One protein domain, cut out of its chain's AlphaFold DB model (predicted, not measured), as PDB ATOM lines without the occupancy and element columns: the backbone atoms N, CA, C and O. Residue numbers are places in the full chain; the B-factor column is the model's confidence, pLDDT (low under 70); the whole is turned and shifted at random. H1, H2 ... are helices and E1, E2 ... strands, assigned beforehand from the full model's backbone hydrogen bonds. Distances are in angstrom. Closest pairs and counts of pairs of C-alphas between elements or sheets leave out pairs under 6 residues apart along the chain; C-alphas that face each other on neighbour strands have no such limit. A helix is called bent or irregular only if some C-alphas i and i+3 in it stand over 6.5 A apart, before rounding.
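What this domain is: This is residues 3 to 202 of the 306 residues of an uncharacterized protein of Pseudomonas fluorescens (UniProt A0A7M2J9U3). A helical body with an arm: H1, H2, H5 and H6 follow one another through the body from one side to the other, with H5 near the middle, while the hairpin of strands E1 and E2 sticks out as a long, thin arm. H4 crosses H2 and H6, with H3 beside it and H7 packed on H4 and H6; a small three-stranded sheet, E3, E4 and E5, sits near the end of H4. The printed part has 200 residues, with seven named helices and five named strands in the order H1, E1, E2, H2, H3, H4, E3, E4, E5, H5, H6, H7, and the class is mostly helix. Both sheets are antiparallel, in the orders E1 - E2 and E3 - E4 - E5. The whole is compact, with a radius of gyration of the C-alphas of 18.0 A and spans of 60 by 45 by 38 A.

Where its parts are: Find C-alpha 3 at (463.477, 238.489, 455.309); from there H1, residues 3 to 26, runs 34.0 A. Next come strands E1, residues 34 to 40, 18.1 A long, and E2, residues 47 to 52, 16.3 A long; look for C-alpha 40 at (459.114, 245.563, 400.370), where E1 ends. H2, residues 67 to 89, is 32.4 A long and has a kink of 37 degrees near residue 74; it is irregular, with C-alphas 72 and 75 standing 7.0 A apart. H3 takes residues 96 to 106, and H4, residues 112 to 132, runs 29.9 A. Three short strands follow: E3, residues 137 to 139, E4, residues 142 to 145, and E5, residues 148 to 151. H5, residues 154 to 168, is 20.7 A long, H6, residues 175 to 189, is 21.1 A long, and H7, residues 194 to 200, ends at C-alpha 200, (438.984, 220.642, 423.200).

How they stand to each other: Begin with H1, which touches H2 at a shallow tilt of 24 degrees, opposite ways; the closest C-alphas, of Ala 15 and Leu 83, are 5.8 A apart. H2 and H4 are the hubs, touching four other helices each. H2 touches H5 at a shallow tilt of 31 degrees, the same way, closest at the C-alphas of Met 71 and Phe 155, 5.4 A. Residues 74 to 82 of H2 touch H4 at a steep tilt of 52 degrees, closest at the C-alphas of Pro 75 and Arg 128, 6.2 A. H3 and H4 form a helical hairpin at a shallow tilt of 7 degrees, with the C-alphas of Leu 103 and Leu 118 closest at 6.2 A. H5 and H6 form another, at a steep tilt of 43 degrees, with the C-alphas of Leu 161 and Met 181 closest at 6.3 A. H7 touches residues 112 to 119 of H4, closest at the C-alphas of Leu 115 and Phe 195, 5.7 A. In the hairpin E1 and E2, look at N 48 and O 39, 2.7 A apart and within hydrogen-bond range. E3, E4 and E5 make a meander, each strand the antiparallel neighbour of the one before: N 142 and O 139 are 2.9 A apart, and N 143 and O 150 are 2.8 A apart. H4 only grazes this sheet, with its residues 126 to 131. Every O i to N i+4 pair is within hydrogen-bond range in H1, H3, H4, H5, H6 and H7, and 17 of 19 are in H2.

The domain as a whole: The two C-alphas farthest apart are those of Asn 3 and Asp 43, 60.7 A. The printed part has no cut, and the link from E2 to H2, residues 53 to 66, is long. The mean pLDDT of the printed part is 84.9; look for values under 70 at residues 3 to 6, 29 to 34, 36, 42 to 45, 134 to 137, and 146 to 147.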
ATOM      1  N   ASN A   3     462.762 239.493 456.122       53.03
ATOM      2  CA  ASN A   3     463.477 238.489 455.309       53.03
ATOM      3  C   ASN A   3     462.745 238.060 454.023       53.03
ATOM      4  O   ASN A   3     463.391 237.916 452.995       53.03
ATOM      5  N   GLN A   4     461.410 237.946 454.026       56.31
ATOM      6  CA  GLN A   4     460.659 237.457 452.850       56.31
ATOM      7  C   GLN A   4     460.833 238.328 451.595       56.31
ATOM      8  O   GLN A   4     460.829 237.814 450.481       56.31
ATOM      9  N   LYS A   5     461.004 239.644 451.765       58.06
ATOM     10  CA  LYS A   5     461.167 240.579 450.643       58.06
ATOM     11  C   LYS A   5     462.554 240.463 449.993       58.06
ATOM     12  O   LYS A   5     462.661 240.518 448.774       58.06
ATOM     13  N   SER A   6     463.588 240.224 450.805       60.00
ATOM     14  CA  SER A   6     464.963 239.990 450.342       60.00
ATOM     15  C   SER A   6     465.091 238.677 449.563       60.00
ATOM     16  O   SER A   6     465.826 238.613 448.579       60.00
ATOM     17  N   ASP A   7     464.359 237.639 449.975       73.56
ATOM     18  CA  ASP A   7     464.372 236.341 449.293       73.56
ATOM     19  C   ASP A   7     463.673 236.420 447.925       73.56
ATOM     20  O   ASP A   7     464.175 235.881 446.939       73.56
ATOM     21  N   GLN A   8     462.567 237.168 447.818       78.12
ATOM     22  CA  GLN A   8     461.870 237.384 446.543       78.12
ATOM     23  C   GLN A   8     462.703 238.172 445.525       78.12
ATOM     24  O   GLN A   8     462.714 237.820 444.346       78.12
ATOM     25  N   GLU A   9     463.420 239.208 445.965       83.69
ATOM     26  CA  GLU A   9     464.318 239.981 445.097       83.69
ATOM     27  C   GLU A   9     465.467 239.109 444.562       83.69
ATOM     28  O   GLU A   9     465.779 239.158 443.371       83.69
ATOM     29  N   SER A  10     466.030 238.238 445.406       86.31
ATOM     30  CA  SER A  10     467.064 237.271 445.008       86.31
ATOM     31  C   SER A  10     466.554 236.253 443.978       86.31
ATOM     32  O   SER A  10     467.203 236.008 442.959       86.31
ATOM     33  N   ILE A  11     465.356 235.693 444.187       87.19
ATOM     34  CA  ILE A  11     464.736 234.736 443.254       87.19
ATOM     35  C   ILE A  11     464.410 235.413 441.916       87.19
ATOM     36  O   ILE A  11     464.635 234.826 440.855       87.19
ATOM     37  N   ALA A  12     463.911 236.652 441.942       87.81
ATOM     38  CA  ALA A  12     463.640 237.422 440.732       87.81
ATOM     39  C   ALA A  12     464.922 237.688 439.929       87.81
ATOM     40  O   ALA A  12     464.933 237.528 438.705       87.81
ATOM     41  N   GLU A  13     466.018 238.027 440.609       89.94
ATOM     42  CA  GLU A  13     467.318 238.210 439.969       89.94
ATOM     43  C   GLU A  13     467.855 236.898 439.384       89.94
ATOM     44  O   GLU A  13     468.336 236.871 438.249       89.94
ATOM     45  N   HIS A  14     467.693 235.780 440.096       89.69
ATOM     46  CA  HIS A  14     468.035 234.461 439.570       89.69
ATOM     47  C   HIS A  14     467.219 234.138 438.308       89.69
ATOM     48  O   HIS A  14     467.798 233.756 437.291       89.69
ATOM     49  N   ALA A  15     465.903 234.369 438.310       89.94
ATOM     50  CA  ALA A  15     465.064 234.162 437.129       89.94
ATOM     51  C   ALA A  15     465.543 235.004 435.937       89.94
ATOM     52  O   ALA A  15     465.654 234.491 434.819       89.94
ATOM     53  N   ARG A  16     465.904 236.269 436.182       91.44
ATOM     54  CA  ARG A  16     466.445 237.182 435.166       91.44
ATOM     55  C   ARG A  16     467.766 236.672 434.585       91.44
ATOM     56  O   ARG A  16     467.938 236.671 433.364       91.44
ATOM     57  N   ILE A  17     468.692 236.224 435.432       90.38
ATOM     58  CA  ILE A  17     469.987 235.670 435.010       90.38
ATOM     59  C   ILE A  17     469.784 234.373 434.217       90.38
ATOM     60  O   ILE A  17     470.335 234.238 433.124       90.38
ATOM     61  N   THR A  18     468.952 233.453 434.705       89.56
ATOM     62  CA  THR A  18     468.634 232.194 434.015       89.56
ATOM     63  C   THR A  18     468.027 232.468 432.644       89.56
ATOM     64  O   THR A  18     468.465 231.908 431.638       89.56
ATOM     65  N   GLN A  19     467.080 233.401 432.555       86.81
ATOM     66  CA  GLN A  19     466.501 233.817 431.285       86.81
ATOM     67  C   GLN A  19     467.550 234.412 430.333       86.81
ATOM     68  O   GLN A  19     467.506 234.130 429.132       86.81
ATOM     69  N   ALA A  20     468.507 235.197 430.842       86.69
ATOM     70  CA  ALA A  20     469.611 235.746 430.056       86.69
ATOM     71  C   ALA A  20     470.560 234.648 429.537       86.69
ATOM     72  O   ALA A  20     470.946 234.680 428.367       86.69
ATOM     73  N   ILE A  21     470.876 233.642 430.357       87.69
ATOM     74  CA  ILE A  21     471.659 232.464 429.952       87.69
ATOM     75  C   ILE A  21     470.930 231.704 428.839       87.69
ATOM     76  O   ILE A  21     471.504 231.463 427.779       87.69
ATOM     77  N   LEU A  22     469.643 231.394 429.022       88.06
ATOM     78  CA  LEU A  22     468.808 230.737 428.008       88.06
ATOM     79  C   LEU A  22     468.806 231.515 426.684       88.06
ATOM     80  O   LEU A  22     469.061 230.973 425.607       88.06
ATOM     81  N   SER A  23     468.591 232.821 426.801       82.75
ATOM     82  CA  SER A  23     468.610 233.796 425.716       82.75
ATOM     83  C   SER A  23     469.927 233.794 424.932       82.75
ATOM     84  O   SER A  23     469.889 233.838 423.705       82.75
ATOM     85  N   ASN A  24     471.073 233.764 425.608       83.62
ATOM     86  CA  ASN A  24     472.373 234.008 424.977       83.62
ATOM     87  C   ASN A  24     473.098 232.717 424.581       83.62
ATOM     88  O   ASN A  24     473.739 232.666 423.534       83.62
ATOM     89  N   SER A  25     472.988 231.673 425.401       84.12
ATOM     90  CA  SER A  25     473.758 230.436 425.252       84.12
ATOM     91  C   SER A  25     473.038 229.370 424.429       84.12
ATOM     92  O   SER A  25     473.700 228.514 423.841       84.12
ATOM     93  N   PHE A  26     471.702 229.408 424.372       84.56
ATOM     94  CA  PHE A  26     470.903 228.339 423.763       84.56
ATOM     95  C   PHE A  26     470.093 228.799 422.553       84.56
ATOM     96  O   PHE A  26     469.986 228.070 421.564       84.56
ATOM     97  N   LEU A  27     469.553 230.015 422.615       83.25
ATOM     98  CA  LEU A  27     468.728 230.596 421.562       83.25
ATOM     99  C   LEU A  27     469.532 231.621 420.755       83.25
ATOM    100  O   LEU A  27     470.336 232.371 421.307       83.25
ATOM    101  N   ASN A  28     469.316 231.691 419.444       76.25
ATOM    102  CA  ASN A  28     469.931 232.741 418.636       76.25
ATOM    103  C   ASN A  28     469.146 234.046 418.816       76.25
ATOM    104  O   ASN A  28     468.051 234.180 418.283       76.25
ATOM    105  N   GLY A  29     469.693 235.011 419.564       60.50
ATOM    106  CA  GLY A  29     469.042 236.293 419.874       60.50
ATOM    107  C   GLY A  29     468.534 237.087 418.669       60.50
ATOM    108  O   GLY A  29     467.480 237.712 418.764       60.50
ATOM    109  N   PHE A  30     469.225 237.011 417.532       53.81
ATOM    110  CA  PHE A  30     468.837 237.708 416.301       53.81
ATOM    111  C   PHE A  30     467.738 236.978 415.515       53.81
ATOM    112  O   PHE A  30     467.066 237.583 414.671       53.81
ATOM    113  N   ASP A  31     467.528 235.694 415.815       58.59
ATOM    114  CA  ASP A  31     466.718 234.789 415.003       58.59
ATOM    115  C   ASP A  31     465.762 233.905 415.822       58.59
ATOM    116  O   ASP A  31     465.253 232.900 415.339       58.59
ATOM    117  N   ARG A  32     465.425 234.298 417.062       59.44
ATOM    118  CA  ARG A  32     464.464 233.577 417.942       59.44
ATOM    119  C   ARG A  32     463.058 233.441 417.367       59.44
ATOM    120  O   ARG A  32     462.140 232.989 418.043       59.44
ATOM    121  N   THR A  33     462.865 233.904 416.154       61.84
ATOM    122  CA  THR A  33     461.585 234.072 415.530       61.84
ATOM    123  C   THR A  33     461.706 233.601 414.098       61.84
ATOM    124  O   THR A  33     462.465 234.183 413.324       61.84
ATOM    125  N   HIS A  34     460.954 232.566 413.749       66.88
ATOM    126  CA  HIS A  34     460.869 232.085 412.380       66.88
ATOM    127  C   HIS A  34     460.392 233.223 411.476       66.88
ATOM    128  O   HIS A  34     459.373 233.854 411.769       66.88
ATOM    129  N   VAL A  35     461.143 233.496 410.405       70.69
ATOM    130  CA  VAL A  35     460.724 234.433 409.359       70.69
ATOM    131  C   VAL A  35     459.476 233.880 408.688       70.69
ATOM    132  O   VAL A  35     459.473 232.769 408.164       70.69
ATOM    133  N   LEU A  36     458.413 234.670 408.733       69.31
ATOM    134  CA  LEU A  36     457.094 234.299 408.257       69.31
ATOM    135  C   LEU A  36     456.683 234.953 406.964       69.31
ATOM    136  O   LEU A  36     455.833 234.394 406.298       69.31
ATOM    137  N   PHE A  37     457.194 236.131 406.643       70.75
ATOM    138  CA  PHE A  37     457.178 236.665 405.287       70.75
ATOM    139  C   PHE A  37     458.028 237.927 405.239       70.75
ATOM    140  O   PHE A  37     458.295 238.567 406.261       70.75
ATOM    141  N   GLU A  38     458.434 238.292 404.032       73.69
ATOM    142  CA  GLU A  38     459.119 239.543 403.752       73.69
ATOM    143  C   GLU A  38     458.243 240.384 402.827       73.69
ATOM    144  O   GLU A  38     457.713 239.870 401.842       73.69
ATOM    145  N   GLU A  39     458.092 241.670 403.123       73.19
ATOM    146  CA  GLU A  39     457.457 242.623 402.211       73.19
ATOM    147  C   GLU A  39     458.422 243.766 401.877       73.19
ATOM    148  O   GLU A  39     459.254 244.124 402.714       73.19
ATOM    149  N   PRO A  40     458.349 244.360 400.680       72.69
ATOM    150  CA  PRO A  40     459.114 245.563 400.370       72.69
ATOM    151  C   PRO A  40     458.704 246.719 401.297       72.69
ATOM    152  O   PRO A  40     457.513 246.952 401.499       72.69
ATOM    153  N   THR A  41     459.668 247.450 401.861       71.19
ATOM    154  CA  THR A  41     459.394 248.677 402.640       71.19
ATOM    155  C   THR A  41     459.317 249.925 401.778       71.19
ATOM    156  O   THR A  41     458.660 250.886 402.170       71.19
ATOM    157  N   ASP A  42     460.016 249.927 400.644       65.50
ATOM    158  CA  ASP A  42     460.120 251.040 399.706       65.50
ATOM    159  C   ASP A  42     460.655 250.569 398.340       65.50
ATOM    160  O   ASP A  42     461.192 249.468 398.194       65.50
ATOM    161  N   ASP A  43     460.557 251.442 397.333       60.78
ATOM    162  CA  ASP A  43     461.053 251.197 395.967       60.78
ATOM    163  C   ASP A  43     462.592 251.124 395.880       60.78
ATOM    164  O   ASP A  43     463.154 250.848 394.820       60.78
ATOM    165  N   LYS A  44     463.301 251.365 396.993       65.69
ATOM    166  CA  LYS A  44     464.770 251.330 397.087       65.69
ATOM    167  C   LYS A  44     465.315 249.961 397.499       65.69
ATOM    168  O   LYS A  44     466.518 249.820 397.714       65.69
ATOM    169  N   GLY A  45     464.453 248.948 397.575       68.12
ATOM    170  CA  GLY A  45     464.845 247.560 397.816       68.12
ATOM    171  C   GLY A  45     464.957 247.176 399.291       68.12
ATOM    172  O   GLY A  45     465.454 246.087 399.587       68.12
ATOM    173  N   GLY A  46     464.488 248.018 400.218       75.38
ATOM    174  CA  GLY A  46     464.351 247.626 401.615       75.38
ATOM    175  C   GLY A  46     463.290 246.532 401.782       75.38
ATOM    176  O   GLY A  46     462.279 246.513 401.076       75.38
ATOM    177  N   ARG A  47     463.516 245.602 402.715       72.50
ATOM    178  CA  ARG A  47     462.559 244.542 403.062       72.50
ATOM    179  C   ARG A  47     462.213 244.590 404.541       72.50
ATOM    180  O   ARG A  47     463.098 244.642 405.394       72.50
ATOM    181  N   ARG A  48     460.922 244.508 404.851       73.50
ATOM    182  CA  ARG A  48     460.401 244.277 406.195       73.50
ATOM    183  C   ARG A  48     460.235 242.784 406.384       73.50
ATOM    184  O   ARG A  48     459.478 242.148 405.659       73.50
ATOM    185  N   ILE A  49     460.930 242.249 407.379       73.00
ATOM    186  CA  ILE A  49     460.861 240.839 407.743       73.00
ATOM    187  C   ILE A  49     459.881 240.689 408.903       73.00
ATOM    188  O   ILE A  49     460.123 241.182 410.006       73.00
ATOM    189  N   HIS A  50     458.788 239.976 408.664       70.38
ATOM    190  CA  HIS A  50     457.811 239.621 409.682       70.38
ATOM    191  C   HIS A  50     458.198 238.276 410.280       70.38
ATOM    192  O   HIS A  50     458.378 237.304 409.549       70.38
ATOM    193  N   LYS A  51     458.364 238.205 411.603       72.81
ATOM    194  CA  LYS A  51     458.859 237.003 412.288       72.81
ATOM    195  C   LYS A  51     457.913 236.568 413.409       72.81
ATOM    196  O   LYS A  51     457.445 237.430 414.147       72.81
ATOM    197  N   THR A  52     457.640 235.267 413.577       72.75
ATOM    198  CA  THR A  52     456.812 234.761 414.700       72.75
ATOM    199  C   THR A  52     457.642 234.398 415.903       72.75
ATOM    200  O   THR A  52     458.640 233.688 415.797       72.75
ATOM    201  N   GLN A  53     457.162 234.816 417.066       75.62
ATOM    202  CA  GLN A  53     457.682 234.411 418.354       75.62
ATOM    203  C   GLN A  53     456.731 233.411 419.015       75.62
ATOM    204  O   GLN A  53     456.180 233.693 420.079       75.62
ATOM    205  N   CYS A  54     456.554 232.231 418.417       79.94
ATOM    206  CA  CYS A  54     455.714 231.159 418.951       79.94
ATOM    207  C   CYS A  54     456.533 229.916 419.331       79.94
ATOM    208  O   CYS A  54     457.746 229.846 419.141       79.94
ATOM    209  N   VAL A  55     455.866 228.922 419.907       86.06
ATOM    210  CA  VAL A  55     456.465 227.597 420.101       86.06
ATOM    211  C   VAL A  55     456.644 226.930 418.733       86.06
ATOM    212  O   VAL A  55     455.808 227.093 417.843       86.06
ATOM    213  N   GLY A  56     457.733 226.190 418.553       80.81
ATOM    214  CA  GLY A  56     458.131 225.531 417.310       80.81
ATOM    215  C   GLY A  56     458.999 226.400 416.395       80.81
ATOM    216  O   GLY A  56     459.585 225.877 415.440       80.81
ATOM    217  N   SER A  57     459.113 227.699 416.680       78.00
ATOM    218  CA  SER A  57     459.675 228.694 415.768       78.00
ATOM    219  C   SER A  57     460.999 229.305 416.220       78.00
ATOM    220  O   SER A  57     461.456 230.255 415.587       78.00
ATOM    221  N   PHE A  58     461.609 228.821 417.305       79.94
ATOM    222  CA  PHE A  58     462.883 229.384 417.751       79.94
ATOM    223  C   PHE A  58     464.039 228.885 416.894       79.94
ATOM    224  O   PHE A  58     464.186 227.679 416.672       79.94
ATOM    225  N   ALA A  59     464.909 229.806 416.474       80.44
ATOM    226  CA  ALA A  59     466.249 229.430 416.060       80.44
ATOM    227  C   ALA A  59     467.098 229.132 417.297       80.44
ATOM    228  O   ALA A  59     467.289 229.964 418.193       80.44
ATOM    229  N   TRP A  60     467.617 227.916 417.317       86.31
ATOM    230  CA  TRP A  60     468.600 227.477 418.289       86.31
ATOM    231  C   TRP A  60     469.990 227.904 417.822       86.31
ATOM    232  O   TRP A  60     470.235 228.045 416.624       86.31
ATOM    233  N   GLN A  61     470.904 228.118 418.763       86.88
ATOM    234  CA  GLN A  61     472.312 228.299 418.418       86.88
ATOM    235  C   GLN A  61     472.827 227.068 417.660       86.88
ATOM    236  O   GLN A  61     472.374 225.950 417.913       86.88
ATOM    237  N   ARG A  62     473.808 227.251 416.771       86.81
ATOM    238  CA  ARG A  62     474.320 226.168 415.912       86.81
ATOM    239  C   ARG A  62     474.800 224.951 416.713       86.81
ATOM    240  O   ARG A  62     474.515 223.814 416.353       86.81
ATOM    241  N   HIS A  63     475.462 225.168 417.853       85.75
ATOM    242  CA  HIS A  63     475.898 224.086 418.753       85.75
ATOM    243  C   HIS A  63     474.745 223.379 419.489       85.75
ATOM    244  O   HIS A  63     474.953 222.317 420.068       85.75
ATOM    245  N   MET A  64     473.531 223.930 419.437       89.81
ATOM    246  CA  MET A  64     472.305 223.380 420.028       89.81
ATOM    247  C   MET A  64     471.338 222.780 418.992       89.81
ATOM    248  O   MET A  64     470.237 222.338 419.342       89.81
ATOM    249  N   GLU A  65     471.714 222.723 417.710       85.69
ATOM    250  CA  GLU A  65     470.887 222.117 416.655       85.69
ATOM    251  C   GLU A  65     470.622 220.624 416.897       85.69
ATOM    252  O   GLU A  65     469.564 220.115 416.528       85.69
ATOM    253  N   ASN A  66     471.511 219.936 417.613       88.62
ATOM    254  CA  ASN A  66     471.344 218.538 417.991       88.62
ATOM    255  C   ASN A  66     470.175 218.349 418.990       88.62
ATOM    256  O   ASN A  66     470.070 219.059 419.990       88.62
ATOM    257  N   ASN A  67     469.291 217.373 418.749       89.12
ATOM    258  CA  ASN A  67     468.156 217.066 419.636       89.12
ATOM    259  C   ASN A  67     468.587 216.608 421.038       89.12
ATOM    260  O   ASN A  67     467.961 216.977 422.030       89.12
ATOM    261  N   TYR A  68     469.689 215.868 421.138       87.38
ATOM    262  CA  TYR A  68     470.284 215.489 422.415       87.38
ATOM    263  C   TYR A  68     470.790 216.712 423.187       87.38
ATOM    264  O   TYR A  68     470.572 216.806 424.389       87.38
ATOM    265  N   ALA A  69     471.386 217.698 422.507       89.19
ATOM    266  CA  ALA A  69     471.799 218.942 423.159       89.19
ATOM    267  C   ALA A  69     470.592 219.681 423.765       89.19
ATOM    268  O   ALA A  69     470.663 220.158 424.895       89.19
ATOM    269  N   LYS A  70     469.446 219.705 423.072       91.12
ATOM    270  CA  LYS A  70     468.199 220.285 423.607       91.12
ATOM    271  C   LYS A  70     467.674 219.524 424.828       91.12
ATOM    272  O   LYS A  70     467.205 220.155 425.771       91.12
ATOM    273  N   MET A  71     467.793 218.195 424.840       90.75
ATOM    274  CA  MET A  71     467.497 217.378 426.023       90.75
ATOM    275  C   MET A  71     468.434 217.714 427.191       90.75
ATOM    276  O   MET A  71     467.972 217.875 428.314       90.75
ATOM    277  N   VAL A  72     469.736 217.867 426.944       88.19
ATOM    278  CA  VAL A  72     470.714 218.236 427.983       88.19
ATOM    279  C   VAL A  72     470.473 219.650 428.520       88.19
ATOM    280  O   VAL A  72     470.702 219.892 429.699       88.19
ATOM    281  N   ALA A  73     469.978 220.572 427.693       91.75
ATOM    282  CA  ALA A  73     469.636 221.930 428.117       91.75
ATOM    283  C   ALA A  73     468.337 222.016 428.935       91.75
ATOM    284  O   ALA A  73     468.139 222.992 429.657       91.75
ATOM    285  N   PHE A  74     467.453 221.017 428.839       93.88
ATOM    286  CA  PHE A  74     466.133 221.036 429.473       93.88
ATOM    287  C   PHE A  74     466.133 221.364 430.972       93.88
ATOM    288  O   PHE A  74     465.283 222.159 431.366       93.88
ATOM    289  N   PRO A  75     467.048 220.845 431.818       93.31
ATOM    290  CA  PRO A  75     467.086 221.213 433.231       93.31
ATOM    291  C   PRO A  75     467.161 222.728 433.463       93.31
ATOM    292  O   PRO A  75     466.444 223.233 434.310       93.31
ATOM    293  N   ILE A  76     467.922 223.463 432.646       93.50
ATOM    294  CA  ILE A  76     468.070 224.923 432.779       93.50
ATOM    295  C   ILE A  76     466.774 225.641 432.370       93.50
ATOM    296  O   ILE A  76     466.375 226.626 432.987       93.50
ATOM    297  N   PHE A  77     466.080 225.140 431.340       95.75
ATOM    298  CA  PHE A  77     464.744 225.636 430.999       95.75
ATOM    299  C   PHE A  77     463.748 225.337 432.122       95.75
ATOM    300  O   PHE A  77     462.970 226.210 432.490       95.75
ATOM    301  N   PHE A  78     463.781 224.137 432.699       96.50
ATOM    302  CA  PHE A  78     462.928 223.789 433.829       96.50
ATOM    303  C   PHE A  78     463.200 224.669 435.054       96.50
ATOM    304  O   PHE A  78     462.241 225.104 435.678       96.50
ATOM    305  N   ASP A  79     464.456 224.996 435.358       94.75
ATOM    306  CA  ASP A  79     464.788 225.897 436.466       94.75
ATOM    307  C   ASP A  79     464.150 227.285 436.267       94.75
ATOM    308  O   ASP A  79     463.635 227.866 437.217       94.75
ATOM    309  N   LEU A  80     464.067 227.790 435.026       95.81
ATOM    310  CA  LEU A  80     463.305 229.012 434.724       95.81
ATOM    311  C   LEU A  80     461.806 228.859 435.050       95.81
ATOM    312  O   LEU A  80     461.197 229.786 435.588       95.81
ATOM    313  N   LEU A  81     461.200 227.710 434.730       97.44
ATOM    314  CA  LEU A  81     459.804 227.425 435.083       97.44
ATOM    315  C   LEU A  81     459.610 227.314 436.602       97.44
ATOM    316  O   LEU A  81     458.607 227.793 437.127       97.44
ATOM    317  N   ASP A  82     460.556 226.690 437.300       96.56
ATOM    318  CA  ASP A  82     460.510 226.504 438.749       96.56
ATOM    319  C   ASP A  82     460.621 227.840 439.485       96.56
ATOM    320  O   ASP A  82     459.782 228.144 440.330       96.56
ATOM    321  N   LEU A  83     461.552 228.701 439.062       95.50
ATOM    322  CA  LEU A  83     461.671 230.070 439.565       95.50
ATOM    323  C   LEU A  83     460.403 230.889 439.287       95.50
ATOM    324  O   LEU A  83     459.956 231.647 440.145       95.50
ATOM    325  N   HIS A  84     459.778 230.717 438.117       95.12
ATOM    326  CA  HIS A  84     458.498 231.363 437.817       95.12
ATOM    327  C   HIS A  84     457.390 230.929 438.790       95.12
ATOM    328  O   HIS A  84     456.632 231.769 439.277       95.12
ATOM    329  N   VAL A  85     457.307 229.633 439.104       96.06
ATOM    330  CA  VAL A  85     456.378 229.099 440.112       96.06
ATOM    331  C   VAL A  85     456.689 229.656 441.501       96.06
ATOM    332  O   VAL A  85     455.766 230.058 442.212       96.06
ATOM    333  N   ASP A  86     457.962 229.757 441.867       94.75
ATOM    334  CA  ASP A  86     458.383 230.269 443.170       94.75
ATOM    335  C   ASP A  86     458.025 231.727 443.378       94.75
ATOM    336  O   ASP A  86     457.486 232.073 444.428       94.75
ATOM    337  N   ILE A  87     458.258 232.560 442.364       91.94
ATOM    338  CA  ILE A  87     457.867 233.970 442.379       91.94
ATOM    339  C   ILE A  87     456.345 234.081 442.465       91.94
ATOM    340  O   ILE A  87     455.823 234.853 443.264       91.94
ATOM    341  N   ARG A  88     455.615 233.299 441.659       91.94
ATOM    342  CA  ARG A  88     454.155 233.406 441.560       91.94
ATOM    343  C   ARG A  88     453.422 232.920 442.813       91.94
ATOM    344  O   ARG A  88     452.359 233.452 443.129       91.94
ATOM    345  N   PHE A  89     453.938 231.899 443.498       93.00
ATOM    346  CA  PHE A  89     453.235 231.235 444.603       93.00
ATOM    347  C   PHE A  89     453.947 231.303 445.957       93.00
ATOM    348  O   PHE A  89     453.395 230.775 446.932       93.00
ATOM    349  N   GLU A  90     455.105 231.968 446.013       91.50
ATOM    350  CA  GLU A  90     455.947 232.166 447.199       91.50
ATOM    351  C   GLU A  90     456.358 230.836 447.847       91.50
ATOM    352  O   GLU A  90     456.107 230.584 449.026       91.50
ATOM    353  N   CYS A  91     456.935 229.931 447.049       91.56
ATOM    354  CA  CYS A  91     457.162 228.537 447.450       91.56
ATOM    355  C   CYS A  91     458.577 227.985 447.210       91.56
ATOM    356  O   CYS A  91     458.724 226.763 447.142       91.56
ATOM    357  N   ALA A  92     459.597 228.848 447.155       87.69
ATOM    358  CA  ALA A  92     460.986 228.495 446.827       87.69
ATOM    359  C   ALA A  92     461.539 227.263 447.560       87.69
ATOM    360  O   ALA A  92     462.086 226.361 446.929       87.69
ATOM    361  N   ASP A  93     461.298 227.152 448.869       85.94
ATOM    362  CA  ASP A  93     461.831 226.057 449.699       85.94
ATOM    363  C   ASP A  93     461.031 224.743 449.614       85.94
ATOM    364  O   ASP A  93     461.225 223.811 450.399       85.94
ATOM    365  N   SER A  94     460.057 224.652 448.707       91.19
ATOM    366  CA  SER A  94     459.202 223.471 448.580       91.19
ATOM    367  C   SER A  94     459.765 222.459 447.581       91.19
ATOM    368  O   SER A  94     460.291 222.807 446.534       91.19
ATOM    369  N   SER A  95     459.598 221.163 447.853       93.19
ATOM    370  CA  SER A  95     459.872 220.131 446.845       93.19
ATOM    371  C   SER A  95     458.902 220.244 445.660       93.19
ATOM    372  O   SER A  95     457.776 220.712 445.835       93.19
ATOM    373  N   PHE A  96     459.263 219.727 444.479       94.25
ATOM    374  CA  PHE A  96     458.375 219.754 443.302       94.25
ATOM    375  C   PHE A  96     456.993 219.148 443.583       94.25
ATOM    376  O   PHE A  96     455.976 219.714 443.200       94.25
ATOM    377  N   SER A  97     456.929 218.040 444.331       93.50
ATOM    378  CA  SER A  97     455.653 217.420 444.714       93.50
ATOM    379  C   SER A  97     454.810 218.307 445.633       93.50
ATOM    380  O   SER A  97     453.582 218.291 445.553       93.50
ATOM    381  N   LYS A  98     455.446 219.098 446.504       95.62
ATOM    382  CA  LYS A  98     454.762 220.081 447.349       95.62
ATOM    383  C   LYS A  98     454.330 221.302 446.535       95.62
ATOM    384  O   LYS A  98     453.215 221.768 446.743       95.62
ATOM    385  N   LYS A  99     455.149 221.769 445.584       96.81
ATOM    386  CA  LYS A  99     454.802 222.849 444.647       96.81
ATOM    387  C   LYS A  99     453.587 222.472 443.791       96.81
ATOM    388  O   LYS A  99     452.637 223.242 443.765       96.81
ATOM    389  N   ILE A 100     453.525 221.259 443.228       96.38
ATOM    390  CA  ILE A 100     452.339 220.761 442.494       96.38
ATOM    391  C   ILE A 100     451.068 220.869 443.350       96.38
ATOM    392  O   ILE A 100     450.094 221.477 442.921       96.38
ATOM    393  N   LYS A 101     451.102 220.391 444.601       96.94
ATOM    394  CA  LYS A 101     449.958 220.508 445.528       96.94
ATOM    395  C   LYS A 101     449.579 221.956 445.849       96.94
ATOM    396  O   LYS A 101     448.427 222.230 446.175       96.94
ATOM    397  N   ILE A 102     450.544 222.878 445.844       95.75
ATOM    398  CA  ILE A 102     450.280 224.311 446.017       95.75
ATOM    399  C   ILE A 102     449.582 224.859 444.772       95.75
ATOM    400  O   ILE A 102     448.583 225.556 444.928       95.75
ATOM    401  N   LEU A 103     450.060 224.517 443.569       95.25
ATOM    402  CA  LEU A 103     449.422 224.900 442.310       95.25
ATOM    403  C   LEU A 103     447.975 224.402 442.279       95.25
ATOM    404  O   LEU A 103     447.075 225.227 442.189       95.25
ATOM    405  N   GLU A 104     447.736 223.104 442.474       94.56
ATOM    406  CA  GLU A 104     446.389 222.504 442.513       94.56
ATOM    407  C   GLU A 104     445.429 223.234 443.466       94.56
ATOM    408  O   GLU A 104     444.234 223.317 443.208       94.56
ATOM    409  N   LYS A 105     445.929 223.788 444.575       94.25
ATOM    410  CA  LYS A 105     445.097 224.523 445.539       94.25
ATOM    411  C   LYS A 105     444.896 225.995 445.197       94.25
ATOM    412  O   LYS A 105     443.893 226.566 445.611       94.25
ATOM    413  N   LYS A 106     445.879 226.631 444.555       94.00
ATOM    414  CA  LYS A 106     445.914 228.087 444.345       94.00
ATOM    415  C   LYS A 106     445.493 228.516 442.939       94.00
ATOM    416  O   LYS A 106     445.178 229.689 442.765       94.00
ATOM    417  N   ILE A 107     445.527 227.626 441.947       92.56
ATOM    418  CA  ILE A 107     445.116 227.970 440.584       92.56
ATOM    419  C   ILE A 107     443.593 228.045 440.443       92.56
ATOM    420  O   ILE A 107     442.850 227.299 441.087       92.56
ATOM    421  N   ASP A 108     443.128 228.889 439.526       90.94
ATOM    422  CA  ASP A 108     441.731 228.901 439.115       90.94
ATOM    423  C   ASP A 108     441.503 227.867 437.998       90.94
ATOM    424  O   ASP A 108     441.880 228.067 436.844       90.94
ATOM    425  N   HIS A 109     440.836 226.759 438.331       90.31
ATOM    426  CA  HIS A 109     440.514 225.692 437.374       90.31
ATOM    427  C   HIS A 109     439.531 226.140 436.285       90.31
ATOM    428  O   HIS A 109     439.390 225.468 435.262       90.31
ATOM    429  N   SER A 110     438.833 227.266 436.457       89.38
ATOM    430  CA  SER A 110     438.016 227.831 435.385       89.38
ATOM    431  C   SER A 110     438.887 228.355 434.237       89.38
ATOM    432  O   SER A 110     438.466 228.283 433.080       89.38
ATOM    433  N   GLN A 111     440.120 228.775 434.535       90.50
ATOM    434  CA  GLN A 111     441.008 229.479 433.623       90.50
ATOM    435  C   GLN A 111     442.004 228.551 432.916       90.50
ATOM    436  O   GLN A 111     442.815 227.866 433.539       90.50
ATOM    437  N   ILE A 112     442.029 228.592 431.579       91.75
ATOM    438  CA  ILE A 112     442.891 227.695 430.796       91.75
ATOM    439  C   ILE A 112     444.393 227.930 431.022       91.75
ATOM    440  O   ILE A 112     445.164 226.978 431.043       91.75
ATOM    441  N   PHE A 113     444.824 229.179 431.227       90.56
ATOM    442  CA  PHE A 113     446.245 229.510 431.421       90.56
ATOM    443  C   PHE A 113     446.803 228.993 432.757       90.56
ATOM    444  O   PHE A 113     448.015 228.831 432.901       90.56
ATOM    445  N   ASP A 114     445.924 228.766 433.729       93.75
ATOM    446  CA  ASP A 114     446.258 228.251 435.051       93.75
ATOM    447  C   ASP A 114     446.381 226.730 435.029       93.75
ATOM    448  O   ASP A 114     447.366 226.177 435.520       93.75
ATOM    449  N   LEU A 115     445.451 226.067 434.341       94.75
ATOM    450  CA  LEU A 115     445.566 224.645 434.028       94.75
ATOM    451  C   LEU A 115     446.793 224.354 433.162       94.75
ATOM    452  O   LEU A 115     447.508 223.394 433.422       94.75
ATOM    453  N   PHE A 116     447.088 225.217 432.186       95.38
ATOM    454  CA  PHE A 116     448.295 225.118 431.371       95.38
ATOM    455  C   PHE A 116     449.563 225.092 432.235       95.38
ATOM    456  O   PHE A 116     450.432 224.251 432.019       95.38
ATOM    457  N   LEU A 117     449.674 225.991 433.225       96.25
ATOM    458  CA  LEU A 117     450.822 226.018 434.135       96.25
ATOM    459  C   LEU A 117     450.916 224.741 434.966       96.25
ATOM    460  O   LEU A 117     452.000 224.173 435.073       96.25
ATOM    461  N   LEU A 118     449.799 224.291 435.543       96.06
ATOM    462  CA  LEU A 118     449.770 223.071 436.346       96.06
ATOM    463  C   LEU A 118     450.222 221.854 435.537       96.06
ATOM    464  O   LEU A 118     451.088 221.111 435.999       96.06
ATOM    465  N   GLU A 119     449.697 221.678 434.328       96.00
ATOM    466  CA  GLU A 119     450.064 220.560 433.457       96.00
ATOM    467  C   GLU A 119     451.519 220.645 432.998       96.00
ATOM    468  O   GLU A 119     452.265 219.675 433.131       96.00
ATOM    469  N   LEU A 120     451.961 221.817 432.520       96.44
ATOM    470  CA  LEU A 120     453.344 222.020 432.091       96.44
ATOM    471  C   LEU A 120     454.317 221.738 433.242       96.44
ATOM    472  O   LEU A 120     455.295 221.013 433.062       96.44
ATOM    473  N   TYR A 121     454.041 222.264 434.437       97.25
ATOM    474  CA  TYR A 121     454.890 222.063 435.608       97.25
ATOM    475  C   TYR A 121     454.895 220.603 436.082       97.25
ATOM    476  O   TYR A 121     455.955 220.044 436.377       97.25
ATOM    477  N   THR A 122     453.736 219.945 436.112       94.88
ATOM    478  CA  THR A 122     453.607 218.532 436.509       94.88
ATOM    479  C   THR A 122     454.346 217.611 435.539       94.88
ATOM    480  O   THR A 122     455.132 216.751 435.953       94.88
ATOM    481  N   PHE A 123     454.166 217.841 434.238       93.19
ATOM    482  CA  PHE A 123     454.871 217.122 433.184       93.19
ATOM    483  C   PHE A 123     456.390 217.327 433.286       93.19
ATOM    484  O   PHE A 123     457.153 216.358 433.381       93.19
ATOM    485  N   CYS A 124     456.849 218.581 433.337       95.25
ATOM    486  CA  CYS A 124     458.277 218.887 433.332       95.25
ATOM    487  C   CYS A 124     458.988 218.478 434.631       95.25
ATOM    488  O   CYS A 124     460.117 217.997 434.563       95.25
ATOM    489  N   SER A 125     458.355 218.592 435.800       94.12
ATOM    490  CA  SER A 125     458.955 218.158 437.074       94.12
ATOM    491  C   SER A 125     459.170 216.640 437.121       94.12
ATOM    492  O   SER A 125     460.215 216.163 437.582       94.12
ATOM    493  N   THR A 126     458.227 215.871 436.567       89.50
ATOM    494  CA  THR A 126     458.370 214.421 436.391       89.50
ATOM    495  C   THR A 126     459.558 214.108 435.485       89.50
ATOM    496  O   THR A 126     460.416 213.296 435.845       89.50
ATOM    497  N   LEU A 127     459.647 214.789 434.341       89.31
ATOM    498  CA  LEU A 127     460.720 214.600 433.370       89.31
ATOM    499  C   LEU A 127     462.094 214.979 433.948       89.31
ATOM    500  O   LEU A 127     463.041 214.196 433.848       89.31
ATOM    501  N   ARG A 128     462.192 216.124 434.635       89.56
ATOM    502  CA  ARG A 128     463.413 216.604 435.300       89.56
ATOM    503  C   ARG A 128     463.930 215.555 436.268       89.56
ATOM    504  O   ARG A 128     465.094 215.162 436.182       89.56
ATOM    505  N   ASN A 129     463.078 215.082 437.178       82.44
ATOM    506  CA  ASN A 129     463.474 214.091 438.177       82.44
ATOM    507  C   ASN A 129     464.050 212.826 437.531       82.44
ATOM    508  O   ASN A 129     465.014 212.253 438.034       82.44
ATOM    509  N   LYS A 130     463.501 212.389 436.396       80.69
ATOM    510  CA  LYS A 130     463.994 211.198 435.694       80.69
ATOM    511  C   LYS A 130     465.333 211.439 434.999       80.69
ATOM    512  O   LYS A 130     466.209 210.583 435.117       80.69
ATOM    513  N   ILE A 131     465.498 212.586 434.340       81.38
ATOM    514  CA  ILE A 131     466.737 212.959 433.641       81.38
ATOM    515  C   ILE A 131     467.905 213.067 434.625       81.38
ATOM    516  O   ILE A 131     468.940 212.446 434.403       81.38
ATOM    517  N   ILE A 132     467.733 213.779 435.743       74.06
ATOM    518  CA  ILE A 132     468.833 214.024 436.694       74.06
ATOM    519  C   ILE A 132     469.247 212.775 437.468       74.06
ATOM    520  O   ILE A 132     470.409 212.626 437.829       74.06
ATOM    521  N   HIS A 133     468.331 211.834 437.681       70.94
ATOM    522  CA  HIS A 133     468.674 210.555 438.298       70.94
ATOM    523  C   HIS A 133     469.144 209.496 437.292       70.94
ATOM    524  O   HIS A 133     469.273 208.336 437.679       70.94
ATOM    525  N   HIS A 134     469.359 209.861 436.019       68.56
ATOM    526  CA  HIS A 134     469.710 208.939 434.932       68.56
ATOM    527  C   HIS A 134     468.790 207.702 434.863       68.56
ATOM    528  O   HIS A 134     469.191 206.627 434.429       68.56
ATOM    529  N   LYS A 135     467.522 207.847 435.279       65.69
ATOM    530  CA  LYS A 135     466.511 206.768 435.279       65.69
ATOM    531  C   LYS A 135     465.770 206.692 433.944       65.69
ATOM    532  O   LYS A 135     464.573 206.405 433.912       65.69
ATOM    533  N   ILE A 136     466.473 207.016 432.867       68.62
ATOM    534  CA  ILE A 136     465.964 207.073 431.504       68.62
ATOM    535  C   ILE A 136     466.634 205.976 430.685       68.62
ATOM    536  O   ILE A 136     467.855 205.840 430.708       68.62
ATOM    537  N   SER A 137     465.843 205.173 429.973       67.38
ATOM    538  CA  SER A 137     466.397 204.258 428.977       67.38
ATOM    539  C   SER A 137     466.477 204.975 427.635       67.38
ATOM    540  O   SER A 137     465.511 205.593 427.179       67.38
ATOM    541  N   HIS A 138     467.652 204.904 427.016       72.81
ATOM    542  CA  HIS A 138     467.895 205.457 425.693       72.81
ATOM    543  C   HIS A 138     467.688 204.371 424.646       72.81
ATOM    544  O   HIS A 138     468.335 203.324 424.693       72.81
ATOM    545  N   LYS A 139     466.815 204.635 423.673       73.75
ATOM    546  CA  LYS A 139     466.705 203.809 422.471       73.75
ATOM    547  C   LYS A 139     466.693 204.717 421.250       73.75
ATOM    548  O   LYS A 139     465.697 205.375 420.977       73.75
ATOM    549  N   ALA A 140     467.809 204.749 420.522       76.81
ATOM    550  CA  ALA A 140     468.003 205.610 419.356       76.81
ATOM    551  C   ALA A 140     467.639 207.086 419.644       76.81
ATOM    552  O   ALA A 140     468.387 207.772 420.335       76.81
ATOM    553  N   ASN A 141     466.485 207.546 419.150       77.94
ATOM    554  CA  ASN A 141     465.992 208.919 419.279       77.94
ATOM    555  C   ASN A 141     464.863 209.071 420.308       77.94
ATOM    556  O   ASN A 141     464.117 210.048 420.260       77.94
ATOM    557  N   GLU A 142     464.723 208.126 421.231       83.75
ATOM    558  CA  GLU A 142     463.646 208.089 422.214       83.75
ATOM    559  C   GLU A 142     464.178 207.914 423.635       83.75
ATOM    560  O   GLU A 142     465.177 207.230 423.886       83.75
ATOM    561  N   ILE A 143     463.461 208.531 424.568       81.12
ATOM    562  CA  ILE A 143     463.603 208.350 426.003       81.12
ATOM    563  C   ILE A 143     462.337 207.688 426.513       81.12
ATOM    564  O   ILE A 143     461.243 208.210 426.305       81.12
ATOM    565  N   THR A 144     462.485 206.581 427.237       77.56
ATOM    566  CA  THR A 144     461.368 206.019 428.001       77.56
ATOM    567  C   THR A 144     461.495 206.398 429.473       77.56
ATOM    568  O   THR A 144     462.540 206.187 430.089       77.56
ATOM    569  N   TYR A 145     460.420 206.924 430.061       71.25
ATOM    570  CA  TYR A 145     460.305 207.143 431.502       71.25
ATOM    571  C   TYR A 145     458.912 206.737 431.983       71.25
ATOM    572  O   TYR A 145     457.904 207.126 431.405       71.25
ATOM    573  N   SER A 146     458.841 205.937 433.051       67.38
ATOM    574  CA  SER A 146     457.563 205.488 433.633       67.38
ATOM    575  C   SER A 146     456.571 204.911 432.595       67.38
ATOM    576  O   SER A 146     455.373 205.144 432.697       67.38
ATOM    577  N   GLY A 147     457.066 204.205 431.568       69.19
ATOM    578  CA  GLY A 147     456.248 203.648 430.478       69.19
ATOM    579  C   GLY A 147     455.842 204.638 429.375       69.19
ATOM    580  O   GLY A 147     455.295 204.214 428.364       69.19
ATOM    581  N   THR A 148     456.143 205.930 429.527       75.44
ATOM    582  CA  THR A 148     455.927 206.958 428.497       75.44
ATOM    583  C   THR A 148     457.165 207.092 427.621       75.44
ATOM    584  O   THR A 148     458.283 207.161 428.136       75.44
ATOM    585  N   ILE A 149     456.966 207.151 426.305       83.75
ATOM    586  CA  ILE A 149     458.032 207.343 425.318       83.75
ATOM    587  C   ILE A 149     457.987 208.790 424.827       83.75
ATOM    588  O   ILE A 149     456.972 209.241 424.304       83.75
ATOM    589  N   ILE A 150     459.100 209.508 424.967       86.00
ATOM    590  CA  ILE A 150     459.300 210.844 424.400       86.00
ATOM    591  C   ILE A 150     460.416 210.779 423.368       86.00
ATOM    592  O   ILE A 150     461.529 210.341 423.660       86.00
ATOM    593  N   LYS A 151     460.156 211.296 422.168       88.62
ATOM    594  CA  LYS A 151     461.198 211.494 421.157       88.62
ATOM    595  C   LYS A 151     462.112 212.653 421.549       88.62
ATOM    596  O   LYS A 151     461.615 213.695 421.973       88.62
ATOM    597  N   LEU A 152     463.419 212.525 421.323       87.31
ATOM    598  CA  LEU A 152     464.415 213.564 421.617       87.31
ATOM    599  C   LEU A 152     464.100 214.902 420.933       87.31
ATOM    600  O   LEU A 152     464.349 215.960 421.501       87.31
ATOM    601  N   GLU A 153     463.513 214.874 419.735       87.31
ATOM    602  CA  GLU A 153     463.083 216.085 419.019       87.31
ATOM    603  C   GLU A 153     462.040 216.909 419.791       87.31
ATOM    604  O   GLU A 153     461.996 218.133 419.663       87.31
ATOM    605  N   SER A 154     461.262 216.267 420.670       90.50
ATOM    606  CA  SER A 154     460.236 216.926 421.486       90.50
ATOM    607  C   SER A 154     460.838 217.905 422.492       90.50
ATOM    608  O   SER A 154     460.175 218.867 422.867       90.50
ATOM    609  N   PHE A 155     462.104 217.731 422.896       91.88
ATOM    610  CA  PHE A 155     462.768 218.662 423.816       91.88
ATOM    611  C   PHE A 155     462.921 220.065 423.237       91.88
ATOM    612  O   PHE A 155     462.928 221.028 423.998       91.88
ATOM    613  N   LYS A 156     462.957 220.205 421.904       91.31
ATOM    614  CA  LYS A 156     462.813 221.512 421.254       91.31
ATOM    615  C   LYS A 156     461.526 222.192 421.723       91.31
ATOM    616  O   LYS A 156     461.567 223.284 422.276       91.31
ATOM    617  N   ILE A 157     460.400 221.508 421.546       91.94
ATOM    618  CA  ILE A 157     459.068 222.020 421.872       91.94
ATOM    619  C   ILE A 157     458.906 222.250 423.375       91.94
ATOM    620  O   ILE A 157     458.391 223.291 423.761       91.94
ATOM    621  N   ILE A 158     459.380 221.330 424.219       94.88
ATOM    622  CA  ILE A 158     459.294 221.459 425.683       94.88
ATOM    623  C   ILE A 158     460.028 222.720 426.158       94.88
ATOM    624  O   ILE A 158     459.462 223.535 426.884       94.88
ATOM    625  N   ASN A 159     461.268 222.915 425.708       95.12
ATOM    626  CA  ASN A 159     462.071 224.076 426.086       95.12
ATOM    627  C   ASN A 159     461.450 225.385 425.570       95.12
ATOM    628  O   ASN A 159     461.383 226.380 426.294       95.12
ATOM    629  N   GLU A 160     460.955 225.381 424.331       92.62
ATOM    630  CA  GLU A 160     460.289 226.541 423.737       92.62
ATOM    631  C   GLU A 160     458.968 226.875 424.440       92.62
ATOM    632  O   GLU A 160     458.709 228.052 424.665       92.62
ATOM    633  N   LEU A 161     458.170 225.879 424.848       94.75
ATOM    634  CA  LEU A 161     456.952 226.069 425.647       94.75
ATOM    635  C   LEU A 161     457.254 226.793 426.954       94.75
ATOM    636  O   LEU A 161     456.616 227.801 427.254       94.75
ATOM    637  N   ILE A 162     458.247 226.302 427.701       96.00
ATOM    638  CA  ILE A 162     458.649 226.896 428.976       96.00
ATOM    639  C   ILE A 162     459.087 228.342 428.770       96.00
ATOM    640  O   ILE A 162     458.562 229.251 429.411       96.00
ATOM    641  N   TYR A 163     460.023 228.571 427.846       92.88
ATOM    642  CA  TYR A 163     460.550 229.910 427.615       92.88
ATOM    643  C   TYR A 163     459.462 230.873 427.136       92.88
ATOM    644  O   TYR A 163     459.417 232.013 427.594       92.88
ATOM    645  N   GLN A 164     458.577 230.422 426.241       90.00
ATOM    646  CA  GLN A 164     457.458 231.215 425.738       90.00
ATOM    647  C   GLN A 164     456.497 231.618 426.846       90.00
ATOM    648  O   GLN A 164     456.173 232.799 426.969       90.00
ATOM    649  N   TYR A 165     456.076 230.645 427.650       93.44
ATOM    650  CA  TYR A 165     455.135 230.870 428.734       93.44
ATOM    651  C   TYR A 165     455.720 231.801 429.799       93.44
ATOM    652  O   TYR A 165     455.086 232.789 430.155       93.44
ATOM    653  N   VAL A 166     456.944 231.535 430.265       92.69
ATOM    654  CA  VAL A 166     457.554 232.325 431.345       92.69
ATOM    655  C   VAL A 166     457.938 233.730 430.877       92.69
ATOM    656  O   VAL A 166     457.744 234.691 431.614       92.69
ATOM    657  N   THR A 167     458.464 233.875 429.656       88.06
ATOM    658  CA  THR A 167     458.965 235.173 429.168       88.06
ATOM    659  C   THR A 167     457.854 236.089 428.669       88.06
ATOM    660  O   THR A 167     457.897 237.290 428.916       88.06
ATOM    661  N   TYR A 168     456.900 235.545 427.914       86.00
ATOM    662  CA  TYR A 168     455.898 236.348 427.204       86.00
ATOM    663  C   TYR A 168     454.491 236.167 427.768       86.00
ATOM    664  O   TYR A 168     453.570 236.857 427.336       86.00
ATOM    665  N   GLY A 169     454.303 235.239 428.708       88.12
ATOM    666  CA  GLY A 169     452.997 234.914 429.253       88.12
ATOM    667  C   GLY A 169     452.087 234.196 428.256       88.12
ATOM    668  O   GLY A 169     452.471 233.793 427.152       88.12
ATOM    669  N   PHE A 170     450.835 234.044 428.682       85.38
ATOM    670  CA  PHE A 170     449.763 233.427 427.901       85.38
ATOM    671  C   PHE A 170     448.662 234.429 427.528       85.38
ATOM    672  O   PHE A 170     448.210 234.469 426.380       85.38
ATOM    673  N   LYS A 171     448.226 235.240 428.501       81.94
ATOM    674  CA  LYS A 171     447.155 236.234 428.342       81.94
ATOM    675  C   LYS A 171     447.554 237.344 427.373       81.94
ATOM    676  O   LYS A 171     448.736 237.615 427.202       81.94
ATOM    677  N   ASP A 172     446.555 237.928 426.717       78.12
ATOM    678  CA  ASP A 172     446.689 239.075 425.800       78.12
ATOM    679  C   ASP A 172     447.607 238.855 424.587       78.12
ATOM    680  O   ASP A 172     447.873 239.766 423.802       78.12
ATOM    681  N   ARG A 173     448.044 237.610 424.376       79.75
ATOM    682  CA  ARG A 173     448.785 237.210 423.187       79.75
ATOM    683  C   ARG A 173     447.833 236.930 422.026       79.75
ATOM    684  O   ARG A 173     446.693 236.520 422.245       79.75
ATOM    685  N   PRO A 174     448.297 237.090 420.776       79.69
ATOM    686  CA  PRO A 174     447.500 236.725 419.615       79.69
ATOM    687  C   PRO A 174     447.029 235.276 419.694       79.69
ATOM    688  O   PRO A 174     447.781 234.408 420.147       79.69
ATOM    689  N   TRP A 175     445.829 235.015 419.172       82.31
ATOM    690  CA  TRP A 175     445.193 233.697 419.224       82.31
ATOM    691  C   TRP A 175     446.143 232.575 418.780       82.31
ATOM    692  O   TRP A 175     446.275 231.567 419.467       82.31
ATOM    693  N   TYR A 176     446.896 232.784 417.695       82.38
ATOM    694  CA  TYR A 176     447.842 231.788 417.194       82.38
ATOM    695  C   TYR A 176     448.921 231.397 418.221       82.38
ATOM    696  O   TYR A 176     449.277 230.226 418.338       82.38
ATOM    697  N   HIS A 177     449.421 232.354 419.005       85.31
ATOM    698  CA  HIS A 177     450.432 232.087 420.028       85.31
ATOM    699  C   HIS A 177     449.847 231.225 421.144       85.31
ATOM    700  O   HIS A 177     450.455 230.224 421.527       85.31
ATOM    701  N   GLN A 178     448.645 231.575 421.604       88.31
ATOM    702  CA  GLN A 178     447.906 230.798 422.596       88.31
ATOM    703  C   GLN A 178     447.613 229.391 422.075       88.31
ATOM    704  O   GLN A 178     448.004 228.416 422.710       88.31
ATOM    705  N   ASN A 179     447.035 229.274 420.877       89.44
ATOM    706  CA  ASN A 179     446.737 227.994 420.245       89.44
ATOM    707  C   ASN A 179     447.998 227.141 420.046       89.44
ATOM    708  O   ASN A 179     447.952 225.938 420.276       89.44
ATOM    709  N   SER A 180     449.138 227.745 419.682       89.44
ATOM    710  CA  SER A 180     450.408 227.020 419.572       89.44
ATOM    711  C   SER A 180     450.833 226.431 420.915       89.44
ATOM    712  O   SER A 180     451.095 225.234 420.986       89.44
ATOM    713  N   MET A 181     450.822 227.223 421.993       93.00
ATOM    714  CA  MET A 181     451.166 226.734 423.329       93.00
ATOM    715  C   MET A 181     450.229 225.602 423.753       93.00
ATOM    716  O   MET A 181     450.701 224.529 424.126       93.00
ATOM    717  N   LEU A 182     448.913 225.810 423.623       94.31
ATOM    718  CA  LEU A 182     447.904 224.811 423.974       94.31
ATOM    719  C   LEU A 182     448.079 223.518 423.177       94.31
ATOM    720  O   LEU A 182     448.144 222.449 423.770       94.31
ATOM    721  N   SER A 183     448.202 223.611 421.852       92.56
ATOM    722  CA  SER A 183     448.303 222.449 420.966       92.56
ATOM    723  C   SER A 183     449.548 221.618 421.251       92.56
ATOM    724  O   SER A 183     449.474 220.387 421.273       92.56
ATOM    725  N   TYR A 184     450.687 222.270 421.481       92.44
ATOM    726  CA  TYR A 184     451.925 221.565 421.780       92.44
ATOM    727  C   TYR A 184     451.904 220.915 423.163       92.44
ATOM    728  O   TYR A 184     452.321 219.766 423.274       92.44
ATOM    729  N   LEU A 185     451.386 221.591 424.197       94.25
ATOM    730  CA  LEU A 185     451.250 220.964 425.513       94.25
ATOM    731  C   LEU A 185     450.255 219.798 425.470       94.25
ATOM    732  O   LEU A 185     450.582 218.708 425.927       94.25
ATOM    733  N   TYR A 186     449.093 219.996 424.842       92.81
ATOM    734  CA  TYR A 186     448.079 218.960 424.628       92.81
ATOM    735  C   TYR A 186     448.657 217.723 423.920       92.81
ATOM    736  O   TYR A 186     448.404 216.590 424.325       92.81
ATOM    737  N   SER A 187     449.508 217.922 422.907       89.69
ATOM    738  CA  SER A 187     450.179 216.818 422.203       89.69
ATOM    739  C   SER A 187     451.214 216.087 423.067       89.69
ATOM    740  O   SER A 187     451.446 214.901 422.850       89.69
ATOM    741  N   LEU A 188     451.846 216.776 424.025       89.50
ATOM    742  CA  LEU A 188     452.851 216.197 424.924       89.50
ATOM    743  C   LEU A 188     452.231 215.382 426.062       89.50
ATOM    744  O   LEU A 188     452.752 214.319 426.391       89.50
ATOM    745  N   ILE A 189     451.150 215.879 426.672       88.31
ATOM    746  CA  ILE A 189     450.533 215.243 427.849       88.31
ATOM    747  C   ILE A 189     449.426 214.242 427.486       88.31
ATOM    748  O   ILE A 189     449.057 213.409 428.309       88.31
ATOM    749  N   GLY A 190     448.900 214.297 426.258       81.38
ATOM    750  CA  GLY A 190     447.802 213.444 425.808       81.38
ATOM    751  C   GLY A 190     446.412 213.972 426.188       81.38
ATOM    752  O   GLY A 190     446.219 215.142 426.510       81.38
ATOM    753  N   ARG A 191     445.395 213.103 426.100       79.62
ATOM    754  CA  ARG A 191     443.965 213.482 426.148       79.62
ATOM    755  C   ARG A 191     443.240 213.089 427.438       79.62
ATOM    756  O   ARG A 191     442.060 212.771 427.403       79.62
ATOM    757  N   THR A 192     443.945 213.028 428.561       80.06
ATOM    758  CA  THR A 192     443.415 212.388 429.780       80.06
ATOM    759  C   THR A 192     443.266 213.331 430.969       80.06
ATOM    760  O   THR A 192     443.110 212.852 432.088       80.06
ATOM    761  N   SER A 193     443.347 214.648 430.769       85.75
ATOM    762  CA  SER A 193     443.267 215.616 431.866       85.75
ATOM    763  C   SER A 193     442.207 216.695 431.650       85.75
ATOM    764  O   SER A 193     441.763 216.941 430.529       85.75
ATOM    765  N   ILE A 194     441.833 217.373 432.742       88.81
ATOM    766  CA  ILE A 194     440.880 218.500 432.750       88.81
ATOM    767  C   ILE A 194     441.341 219.616 431.803       88.81
ATOM    768  O   ILE A 194     440.526 220.290 431.170       88.81
ATOM    769  N   PHE A 195     442.658 219.820 431.688       93.38
ATOM    770  CA  PHE A 195     443.215 220.732 430.696       93.38
ATOM    771  C   PHE A 195     442.836 220.298 429.281       93.38
ATOM    772  O   PHE A 195     442.329 221.122 428.527       93.38
ATOM    773  N   SER A 196     443.031 219.025 428.929       91.44
ATOM    774  CA  SER A 196     442.728 218.512 427.591       91.44
ATOM    775  C   SER A 196     441.246 218.653 427.240       91.44
ATOM    776  O   SER A 196     440.935 219.117 426.147       91.44
ATOM    777  N   GLU A 197     440.344 218.371 428.183       90.94
ATOM    778  CA  GLU A 197     438.898 218.589 428.012       90.94
ATOM    779  C   GLU A 197     438.569 220.064 427.740       90.94
ATOM    780  O   GLU A 197     437.832 220.394 426.809       90.94
ATOM    781  N   LYS A 198     439.157 220.985 428.514       92.12
ATOM    782  CA  LYS A 198     438.939 222.425 428.317       92.12
ATOM    783  C   LYS A 198     439.544 222.939 427.025       92.12
ATOM    784  O   LYS A 198     438.935 223.791 426.390       92.12
ATOM    785  N   VAL A 199     440.715 222.443 426.637       92.25
ATOM    786  CA  VAL A 199     441.342 222.778 425.356       92.25
ATOM    787  C   VAL A 199     440.448 222.350 424.195       92.25
ATOM    788  O   VAL A 199     440.242 223.131 423.271       92.25
ATOM    789  N   GLU A 200     439.887 221.143 424.242       90.00
ATOM    790  CA  GLU A 200     438.984 220.642 423.200       90.00
ATOM    791  C   GLU A 200     437.677 221.438 423.107       90.00
ATOM    792  O   GLU A 200     437.145 221.598 422.007       90.00
ATOM    793  N   ALA A 201     437.205 221.977 424.233       89.94
ATOM    794  CA  ALA A 201     436.019 222.825 424.312       89.94
ATOM    795  C   ALA A 201     436.250 224.284 423.869       89.94
ATOM    796  O   ALA A 201     435.286 225.038 423.761       89.94
ATOM    797  N   LEU A 202     437.498 224.714 423.634       88.06
ATOM    798  CA  LEU A 202     437.768 226.072 423.158       88.06
ATOM    799  C   LEU A 202     437.338 226.237 421.701       88.06
ATOM    800  O   LEU A 202     437.810 225.528 420.802       88.06
TER     801      LEU A 202